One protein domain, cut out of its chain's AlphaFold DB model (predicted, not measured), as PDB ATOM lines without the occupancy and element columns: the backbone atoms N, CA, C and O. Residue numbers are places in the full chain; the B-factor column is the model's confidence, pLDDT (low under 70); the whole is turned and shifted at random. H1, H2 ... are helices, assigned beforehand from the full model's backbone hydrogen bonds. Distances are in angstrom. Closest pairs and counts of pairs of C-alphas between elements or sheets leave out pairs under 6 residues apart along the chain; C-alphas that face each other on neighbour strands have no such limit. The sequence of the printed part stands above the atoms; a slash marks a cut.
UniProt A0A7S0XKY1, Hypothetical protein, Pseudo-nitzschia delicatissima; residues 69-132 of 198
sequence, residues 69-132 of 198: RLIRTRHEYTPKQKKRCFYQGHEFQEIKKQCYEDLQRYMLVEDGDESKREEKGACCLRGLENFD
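This is residues 69 to 132 of the 198 residues of the protein "Hypothetical protein" of Pseudo-nitzschia delicatissima (UniProt A0A7S0XKY1). One long helix, H2, makes most of the length of a rod. The short helix H1 and the unnamed first stretch, residues 69 to 78, lie at its beginning; residues 110 to 116 stick out at its far end, and the unnamed stretch after them folds back beside H2. The 64 printed residues hold two named helices, H1 then H2, and no named strand; the class is all helix, with 27 residues in named elements, under half. The whole is extended, with a radius of gyration of the C-alphas of 16.6 A and spans of 50 by 23 by 16 A.

H1 is residues 79 to 83, from C-alpha 79 at (58.006, 79.240, -7.005). H2 is residues 89 to 110, 32.8 A long, ending at C-alpha 110 at (79.603, 43.242, -14.987).

H1 and H2 are close but not clearly touching; their closest C-alphas, of Lys 82 and Gly 89, are 7.9 A apart. In H1 every O i to N i+4 pair is within hydrogen-bond range, in H2 16 of 18.

The C-alphas farthest apart, of Thr 78 and Ser 115, are 49.8 A apart. The printed part has no cut, and the link H1 to H2 is tight. Residues 108 to 125 have pLDDT under 70.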
ATOM      1  N   ARG A  69      69.427  82.035 -27.096       75.88
ATOM      2  CA  ARG A  69      68.307  81.423 -26.376       75.88
ATOM      3  C   ARG A  69      68.667  81.351 -24.898       75.88
ATOM      4  O   ARG A  69      69.557  80.600 -24.512       75.88
ATOM      5  N   LEU A  70      67.962  82.119 -24.073       74.88
ATOM      6  CA  LEU A  70      68.075  82.027 -22.620       74.88
ATOM      7  C   LEU A  70      67.357  80.765 -22.145       74.88
ATOM      8  O   LEU A  70      66.134  80.739 -21.987       74.88
ATOM      9  N   ILE A  71      68.130  79.708 -21.929       77.50
ATOM     10  CA  ILE A  71      67.647  78.520 -21.236       77.50
ATOM     11  C   ILE A  71      67.702  78.840 -19.752       77.50
ATOM     12  O   ILE A  71      68.767  78.821 -19.142       77.50
ATOM     13  N   ARG A  72      66.542  79.149 -19.176       76.56
ATOM     14  CA  ARG A  72      66.454  79.335 -17.734       76.56
ATOM     15  C   ARG A  72      66.594  77.994 -17.041       76.56
ATOM     16  O   ARG A  72      65.806  77.076 -17.296       76.56
ATOM     17  N   THR A  73      67.565  77.886 -16.146       78.50
ATOM     18  CA  THR A  73      67.678  76.700 -15.298       78.50
ATOM     19  C   THR A  73      66.503  76.652 -14.322       78.50
ATOM     20  O   THR A  73      65.920  77.678 -13.964       78.50
ATOM     21  N   ARG A  74      66.139  75.457 -13.837       76.25
ATOM     22  CA  ARG A  74      65.061  75.312 -12.841       76.25
ATOM     23  C   ARG A  74      65.285  76.213 -11.623       76.25
ATOM     24  O   ARG A  74      64.319  76.677 -11.022       76.25
ATOM     25  N   HIS A  75      66.538  76.462 -11.247       79.25
ATOM     26  CA  HIS A  75      66.887  77.310 -10.108       79.25
ATOM     27  C   HIS A  75      66.415  78.757 -10.293       79.25
ATOM     28  O   HIS A  75      65.940  79.349  -9.325       79.25
ATOM     29  N   GLU A  76      66.402  79.249 -11.531       86.31
ATOM     30  CA  GLU A  76      65.966  80.599 -11.914       86.31
ATOM     31  C   GLU A  76      64.440  80.760 -11.982       86.31
ATOM     32  O   GLU A  76      63.933  81.862 -12.192       86.31
ATOM     33  N   TYR A  77      63.674  79.676 -11.825       86.38
ATOM     34  CA  TYR A  77      62.218  79.749 -11.887       86.38
ATOM     35  C   TYR A  77      61.657  80.267 -10.564       86.38
ATOM     36  O   TYR A  77      62.042  79.827  -9.471       86.38
ATOM     37  N   THR A  78      60.656  81.138 -10.663       89.69
ATOM     38  CA  THR A  78      59.849  81.535  -9.505       89.69
ATOM     39  C   THR A  78      59.134  80.314  -8.906       89.69
ATOM     40  O   THR A  78      58.851  79.345  -9.620       89.69
ATOM     41  N   PRO A  79      58.758  80.336  -7.615       88.88
ATOM     42  CA  PRO A  79      58.006  79.240  -7.005       88.88
ATOM     43  C   PRO A  79      56.708  78.892  -7.754       88.88
ATOM     44  O   PRO A  79      56.374  77.719  -7.900       88.88
ATOM     45  N   LYS A  80      56.000  79.897  -8.295       89.81
ATOM     46  CA  LYS A  80      54.791  79.691  -9.112       89.81
ATOM     47  C   LYS A  80      55.099  78.956 -10.420       89.81
ATOM     48  O   LYS A  80      54.353  78.059 -10.794       89.81
ATOM     49  N   GLN A  81      56.199  79.301 -11.092       87.56
ATOM     50  CA  GLN A  81      56.647  78.600 -12.301       87.56
ATOM     51  C   GLN A  81      57.087  77.170 -11.988       87.56
ATOM     52  O   GLN A  81      56.680  76.258 -12.695       87.56
ATOM     53  N   LYS A  82      57.823  76.953 -10.889       85.19
ATOM     54  CA  LYS A  82      58.230  75.613 -10.431       85.19
ATOM     55  C   LYS A  82      57.037  74.690 -10.171       85.19
ATOM     56  O   LYS A  82      57.130  73.508 -10.474       85.19
ATOM     57  N   LYS A  83      55.928  75.223  -9.640       84.44
ATOM     58  CA  LYS A  83      54.671  74.477  -9.438       84.44
ATOM     59  C   LYS A  83      53.932  74.147 -10.738       84.44
ATOM     60  O   LYS A  83      53.147  73.214 -10.753       84.44
ATOM     61  N   ARG A  84      54.157  74.923 -11.801       82.62
ATOM     62  CA  ARG A  84      53.583  74.698 -13.139       82.62
ATOM     63  C   ARG A  84      54.485  73.851 -14.043       82.62
ATOM     64  O   ARG A  84      54.112  73.587 -15.180       82.62
ATOM     65  N   CYS A  85      55.681  73.480 -13.584       82.00
ATOM     66  CA  CYS A  85      56.560  72.588 -14.329       82.00
ATOM     67  C   CYS A  85      55.947  71.191 -14.424       82.00
ATOM     68  O   CYS A  85      55.275  70.752 -13.499       82.00
ATOM     69  N   PHE A  86      56.259  70.493 -15.518       82.19
ATOM     70  CA  PHE A  86      55.800  69.126 -15.763       82.19
ATOM     71  C   PHE A  86      56.211  68.152 -14.646       82.19
ATOM     72  O   PHE A  86      55.436  67.282 -14.286       82.19
ATOM     73  N   TYR A  87      57.396  68.357 -14.052       79.69
ATOM     74  CA  TYR A  87      57.865  67.611 -12.883       79.69
ATOM     75  C   TYR A  87      58.128  68.544 -11.699       79.69
ATOM     76  O   TYR A  87      58.857  69.545 -11.803       79.69
ATOM     77  N   GLN A  88      57.604  68.191 -10.533       86.81
ATOM     78  CA  GLN A  88      57.884  68.851  -9.263       86.81
ATOM     79  C   GLN A  88      59.291  68.520  -8.742       86.81
ATOM     80  O   GLN A  88      60.086  67.825  -9.378       86.81
ATOM     81  N   GLY A  89      59.683  69.172  -7.641       82.44
ATOM     82  CA  GLY A  89      61.042  69.073  -7.104       82.44
ATOM     83  C   GLY A  89      61.374  67.648  -6.680       82.44
ATOM     84  O   GLY A  89      62.408  67.124  -7.071       82.44
ATOM     85  N   HIS A  90      60.458  67.031  -5.934       86.38
ATOM     86  CA  HIS A  90      60.591  65.666  -5.443       86.38
ATOM     87  C   HIS A  90      60.542  64.641  -6.585       86.38
ATOM     88  O   HIS A  90      61.423  63.798  -6.650       86.38
ATOM     89  N   GLU A  91      59.608  64.780  -7.537       85.69
ATOM     90  CA  GLU A  91      59.503  63.892  -8.709       85.69
ATOM     91  C   GLU A  91      60.795  63.890  -9.529       85.69
ATOM     92  O   GLU A  91      61.287  62.845  -9.931       85.69
ATOM     93  N   PHE A  92      61.403  65.061  -9.722       82.31
ATOM     94  CA  PHE A  92      62.678  65.157 -10.426       82.31
ATOM     95  C   PHE A  92      63.829  64.471  -9.677       82.31
ATOM     96  O   PHE A  92      64.681  63.853 -10.309       82.31
ATOM     97  N   GLN A  93      63.878  64.592  -8.346       84.00
ATOM     98  CA  GLN A  93      64.894  63.899  -7.546       84.00
ATOM     99  C   GLN A  93      64.684  62.387  -7.563       84.00
ATOM    100  O   GLN A  93      65.662  61.653  -7.652       84.00
ATOM    101  N   GLU A  94      63.432  61.935  -7.535       89.75
ATOM    102  CA  GLU A  94      63.086  60.518  -7.612       89.75
ATOM    103  C   GLU A  94      63.501  59.921  -8.960       89.75
ATOM    104  O   GLU A  94      64.214  58.925  -8.990       89.75
ATOM    105  N   ILE A  95      63.180  60.595 -10.071       85.25
ATOM    106  CA  ILE A  95      63.640  60.191 -11.409       85.25
ATOM    107  C   ILE A  95      65.170  60.127 -11.450       85.25
ATOM    108  O   ILE A  95      65.747  59.143 -11.907       85.25
ATOM    109  N   LYS A  96      65.853  61.158 -10.934       82.81
ATOM    110  CA  LYS A  96      67.321  61.193 -10.908       82.81
ATOM    111  C   LYS A  96      67.906  60.030 -10.099       82.81
ATOM    112  O   LYS A  96      68.902  59.445 -10.518       82.81
ATOM    113  N   LYS A  97      67.300  59.714  -8.954       85.81
ATOM    114  CA  LYS A  97      67.690  58.594  -8.096       85.81
ATOM    115  C   LYS A  97      67.504  57.261  -8.823       85.81
ATOM    116  O   LYS A  97      68.451  56.487  -8.868       85.81
ATOM    117  N   GLN A  98      66.352  57.041  -9.454       84.38
ATOM    118  CA  GLN A  98      66.073  55.829 -10.233       84.38
ATOM    119  C   GLN A  98      67.084  55.635 -11.369       84.38
ATOM    120  O   GLN A  98      67.672  54.564 -11.488       84.38
ATOM    121  N   CYS A  99      67.388  56.690 -12.133       81.00
ATOM    122  CA  CYS A  99      68.412  56.626 -13.180       81.00
ATOM    123  C   CYS A  99      69.795  56.235 -12.635       81.00
ATOM    124  O   CYS A  99      70.533  55.492 -13.280       81.00
ATOM    125  N   TYR A 100      70.161  56.745 -11.457       78.88
ATOM    126  CA  TYR A 100      71.435  56.420 -10.820       78.88
ATOM    127  C   TYR A 100      71.473  54.971 -10.312       78.88
ATOM    128  O   TYR A 100      72.470  54.276 -10.501       78.88
ATOM    129  N   GLU A 101      70.379  54.490  -9.719       83.19
ATOM    130  CA  GLU A 101      70.245  53.098  -9.283       83.19
ATOM    131  C   GLU A 101      70.304  52.119 -10.462       83.19
ATOM    132  O   GLU A 101      70.953  51.079 -10.357       83.19
ATOM    133  N   ASP A 102      69.689  52.454 -11.597       79.06
ATOM    134  CA  ASP A 102      69.749  51.628 -12.806       79.06
ATOM    135  C   ASP A 102      71.173  51.534 -13.372       79.06
ATOM    136  O   ASP A 102      71.602  50.447 -13.772       79.06
ATOM    137  N   LEU A 103      71.941  52.628 -13.335       76.12
ATOM    138  CA  LEU A 103      73.358  52.622 -13.709       76.12
ATOM    139  C   LEU A 103      74.205  51.775 -12.764       76.12
ATOM    140  O   LEU A 103      74.967  50.928 -13.225       76.12
ATOM    141  N   GLN A 104      74.057  51.960 -11.449       77.81
ATOM    142  CA  GLN A 104      74.775  51.145 -10.468       77.81
ATOM    143  C   GLN A 104      74.453  49.664 -10.646       77.81
ATOM    144  O   GLN A 104      75.345  48.818 -10.626       77.81
ATOM    145  N   ARG A 105      73.178  49.343 -10.871       77.44
ATOM    146  CA  ARG A 105      72.727  47.977 -11.113       77.44
ATOM    147  C   ARG A 105      73.326  47.395 -12.394       77.44
ATOM    148  O   ARG A 105      73.563  46.192 -12.427       77.44
ATOM    149  N   TYR A 106      73.536  48.202 -13.429       70.94
ATOM    150  CA  TYR A 106      74.220  47.768 -14.645       70.94
ATOM    151  C   TYR A 106      75.714  47.518 -14.386       70.94
ATOM    152  O   TYR A 106      76.211  46.444 -14.708       70.94
ATOM    153  N   MET A 107      76.404  48.456 -13.730       70.50
ATOM    154  CA  MET A 107      77.840  48.346 -13.438       70.50
ATOM    155  C   MET A 107      78.170  47.160 -12.520       70.50
ATOM    156  O   MET A 107      79.119  46.432 -12.776       70.50
ATOM    157  N   LEU A 108      77.359  46.914 -11.486       66.75
ATOM    158  CA  LEU A 108      77.571  45.813 -10.535       66.75
ATOM    159  C   LEU A 108      77.316  44.418 -11.136       66.75
ATOM    160  O   LEU A 108      77.759  43.424 -10.569       66.75
ATOM    161  N   VAL A 109      76.588  44.325 -12.253       59.94
ATOM    162  CA  VAL A 109      76.330  43.055 -12.959       59.94
ATOM    163  C   VAL A 109      77.500  42.668 -13.870       59.94
ATOM    164  O   VAL A 109      77.624  41.497 -14.215       59.94
ATOM    165  N   GLU A 110      78.390  43.597 -14.234       54.22
ATOM    166  CA  GLU A 110      79.603  43.242 -14.987       54.22
ATOM    167  C   GLU A 110      80.649  42.503 -14.126       54.22
ATOM    168  O   GLU A 110      81.430  41.731 -14.674       54.22
ATOM    169  N   ASP A 111      80.594  42.637 -12.793       56.19
ATOM    170  CA  ASP A 111      81.537  42.003 -11.854       56.19
ATOM    171  C   ASP A 111      81.008  40.710 -11.191       56.19
ATOM    172  O   ASP A 111      81.747  40.034 -10.470       56.19
ATOM    173  N   GLY A 112      79.738  40.337 -11.404       51.69
ATOM    174  CA  GLY A 112      79.092  39.249 -10.665       51.69
ATOM    175  C   GLY A 112      78.073  38.441 -11.470       51.69
ATOM    176  O   GLY A 112      76.976  38.922 -11.727       51.69
ATOM    177  N   ASP A 113      78.440  37.184 -11.741       54.66
ATOM    178  CA  ASP A 113      77.595  36.041 -12.130       54.66
ATOM    179  C   ASP A 113      76.686  36.249 -13.369       54.66
ATOM    180  O   ASP A 113      75.629  36.885 -13.320       54.66
ATOM    181  N   GLU A 114      77.081  35.646 -14.500       54.50
ATOM    182  CA  GLU A 114      76.376  35.703 -15.797       54.50
ATOM    183  C   GLU A 114      74.906  35.244 -15.733       54.50
ATOM    184  O   GLU A 114      74.100  35.613 -16.590       54.50
ATOM    185  N   SER A 115      74.529  34.492 -14.697       51.38
ATOM    186  CA  SER A 115      73.212  33.871 -14.533       51.38
ATOM    187  C   SER A 115      72.055  34.841 -14.222       51.38
ATOM    188  O   SER A 115      70.895  34.432 -14.255       51.38
ATOM    189  N   LYS A 116      72.314  36.140 -13.982       49.31
ATOM    190  CA  LYS A 116      71.269  37.180 -13.782       49.31
ATOM    191  C   LYS A 116      71.047  38.112 -14.980       49.31
ATOM    192  O   LYS A 116      70.304  39.093 -14.859       49.31
ATOM    193  N   ARG A 117      71.678  37.846 -16.130       50.56
ATOM    194  CA  ARG A 117      71.511  38.665 -17.347       50.56
ATOM    195  C   ARG A 117      70.143  38.508 -18.017       50.56
ATOM    196  O   ARG A 117      69.713  39.434 -18.697       50.56
ATOM    197  N   GLU A 118      69.459  37.381 -17.824       47.44
ATOM    198  CA  GLU A 118      68.305  37.001 -18.654       47.44
ATOM    199  C   GLU A 118      66.972  37.675 -18.272       47.44
ATOM    200  O   GLU A 118      66.061  37.705 -19.092       47.44
ATOM    201  N   GLU A 119      66.850  38.291 -17.088       50.47
ATOM    202  CA  GLU A 119      65.556  38.821 -16.607       50.47
ATOM    203  C   GLU A 119      65.435  40.358 -16.613       50.47
ATOM    204  O   GLU A 119      64.418  40.920 -16.207       50.47
ATOM    205  N   LYS A 120      66.448  41.085 -17.099       50.56
ATOM    206  CA  LYS A 120      66.380  42.551 -17.211       50.56
ATOM    207  C   LYS A 120      66.139  42.961 -18.650       50.56
ATOM    208  O   LYS A 120      67.068  43.017 -19.452       50.56
ATOM    209  N   GLY A 121      64.885  43.300 -18.948       52.50
ATOM    210  CA  GLY A 121      64.530  44.031 -20.162       52.50
ATOM    211  C   GLY A 121      65.510  45.184 -20.389       52.50
ATOM    212  O   GLY A 121      65.891  45.864 -19.437       52.50
ATOM    213  N   ALA A 122      65.960  45.334 -21.635       58.25
ATOM    214  CA  ALA A 122      67.016  46.249 -22.055       58.25
ATOM    215  C   ALA A 122      66.898  47.625 -21.372       58.25
ATOM    216  O   ALA A 122      66.081  48.456 -21.771       58.25
ATOM    217  N   CYS A 123      67.703  47.877 -20.333       60.78
ATOM    218  CA  CYS A 123      67.753  49.203 -19.738       60.78
ATOM    219  C   CYS A 123      68.439  50.134 -20.743       60.78
ATOM    220  O   CYS A 123      69.559  49.896 -21.199       60.78
ATOM    221  N   CYS A 124      67.736  51.188 -21.151       65.25
ATOM    222  CA  CYS A 124      68.308  52.179 -22.043       65.25
ATOM    223  C   CYS A 124      69.249  53.069 -21.224       65.25
ATOM    224  O   CYS A 124      68.809  53.993 -20.548       65.25
ATOM    225  N   LEU A 125      70.554  52.794 -21.282       69.44
ATOM    226  CA  LEU A 125      71.581  53.643 -20.657       69.44
ATOM    227  C   LEU A 125      71.848  54.934 -21.443       69.44
ATOM    228  O   LEU A 125      72.670  55.764 -21.050       69.44
ATOM    229  N   ARG A 126      71.167  55.099 -22.577       71.19
ATOM    230  CA  ARG A 126      71.359  56.224 -23.478       71.19
ATOM    231  C   ARG A 126      70.895  57.523 -22.825       71.19
ATOM    232  O   ARG A 126      69.776  57.611 -22.329       71.19
ATOM    233  N   GLY A 127      71.745  58.543 -22.834       74.25
ATOM    234  CA  GLY A 127      71.505  59.814 -22.142       74.25
ATOM    235  C   GLY A 127      71.869  59.799 -20.653       74.25
ATOM    236  O   GLY A 127      71.900  60.863 -20.025       74.25
ATOM    237  N   LEU A 128      72.187  58.627 -20.093       75.69
ATOM    238  CA  LEU A 128      72.658  58.472 -18.718       75.69
ATOM    239  C   LEU A 128      74.190  58.458 -18.617       75.69
ATOM    240  O   LEU A 128      74.734  58.413 -17.518       75.69
ATOM    241  N   GLU A 129      74.910  58.597 -19.731       75.56
ATOM    242  CA  GLU A 129      76.375  58.509 -19.764       75.56
ATOM    243  C   GLU A 129      77.043  59.643 -18.973       75.56
ATOM    244  O   GLU A 129      78.161  59.495 -18.506       75.56
ATOM    245  N   ASN A 130      76.369  60.781 -18.766       73.50
ATOM    246  CA  ASN A 130      76.915  61.866 -17.936       73.50
ATOM    247  C   ASN A 130      76.935  61.545 -16.432       73.50
ATOM    248  O   ASN A 130      77.535  62.306 -15.673       73.50
ATOM    249  N   PHE A 131      76.235  60.498 -15.995       73.69
ATOM    250  CA  PHE A 131      76.288  60.028 -14.611       73.69
ATOM    251  C   PHE A 131      77.443  59.049 -14.378       73.69
ATOM    252  O   PHE A 131      77.760  58.780 -13.223       73.69
ATOM    253  N   ASP A 132      78.083  58.554 -15.443       79.06
ATOM    254  CA  ASP A 132      79.387  57.914 -15.331       79.06
ATOM    255  C   ASP A 132      80.471  58.989 -15.137       79.06
ATOM    256  O   ASP A 132      80.623  59.925 -15.934       79.06
TER     257      ASP A 132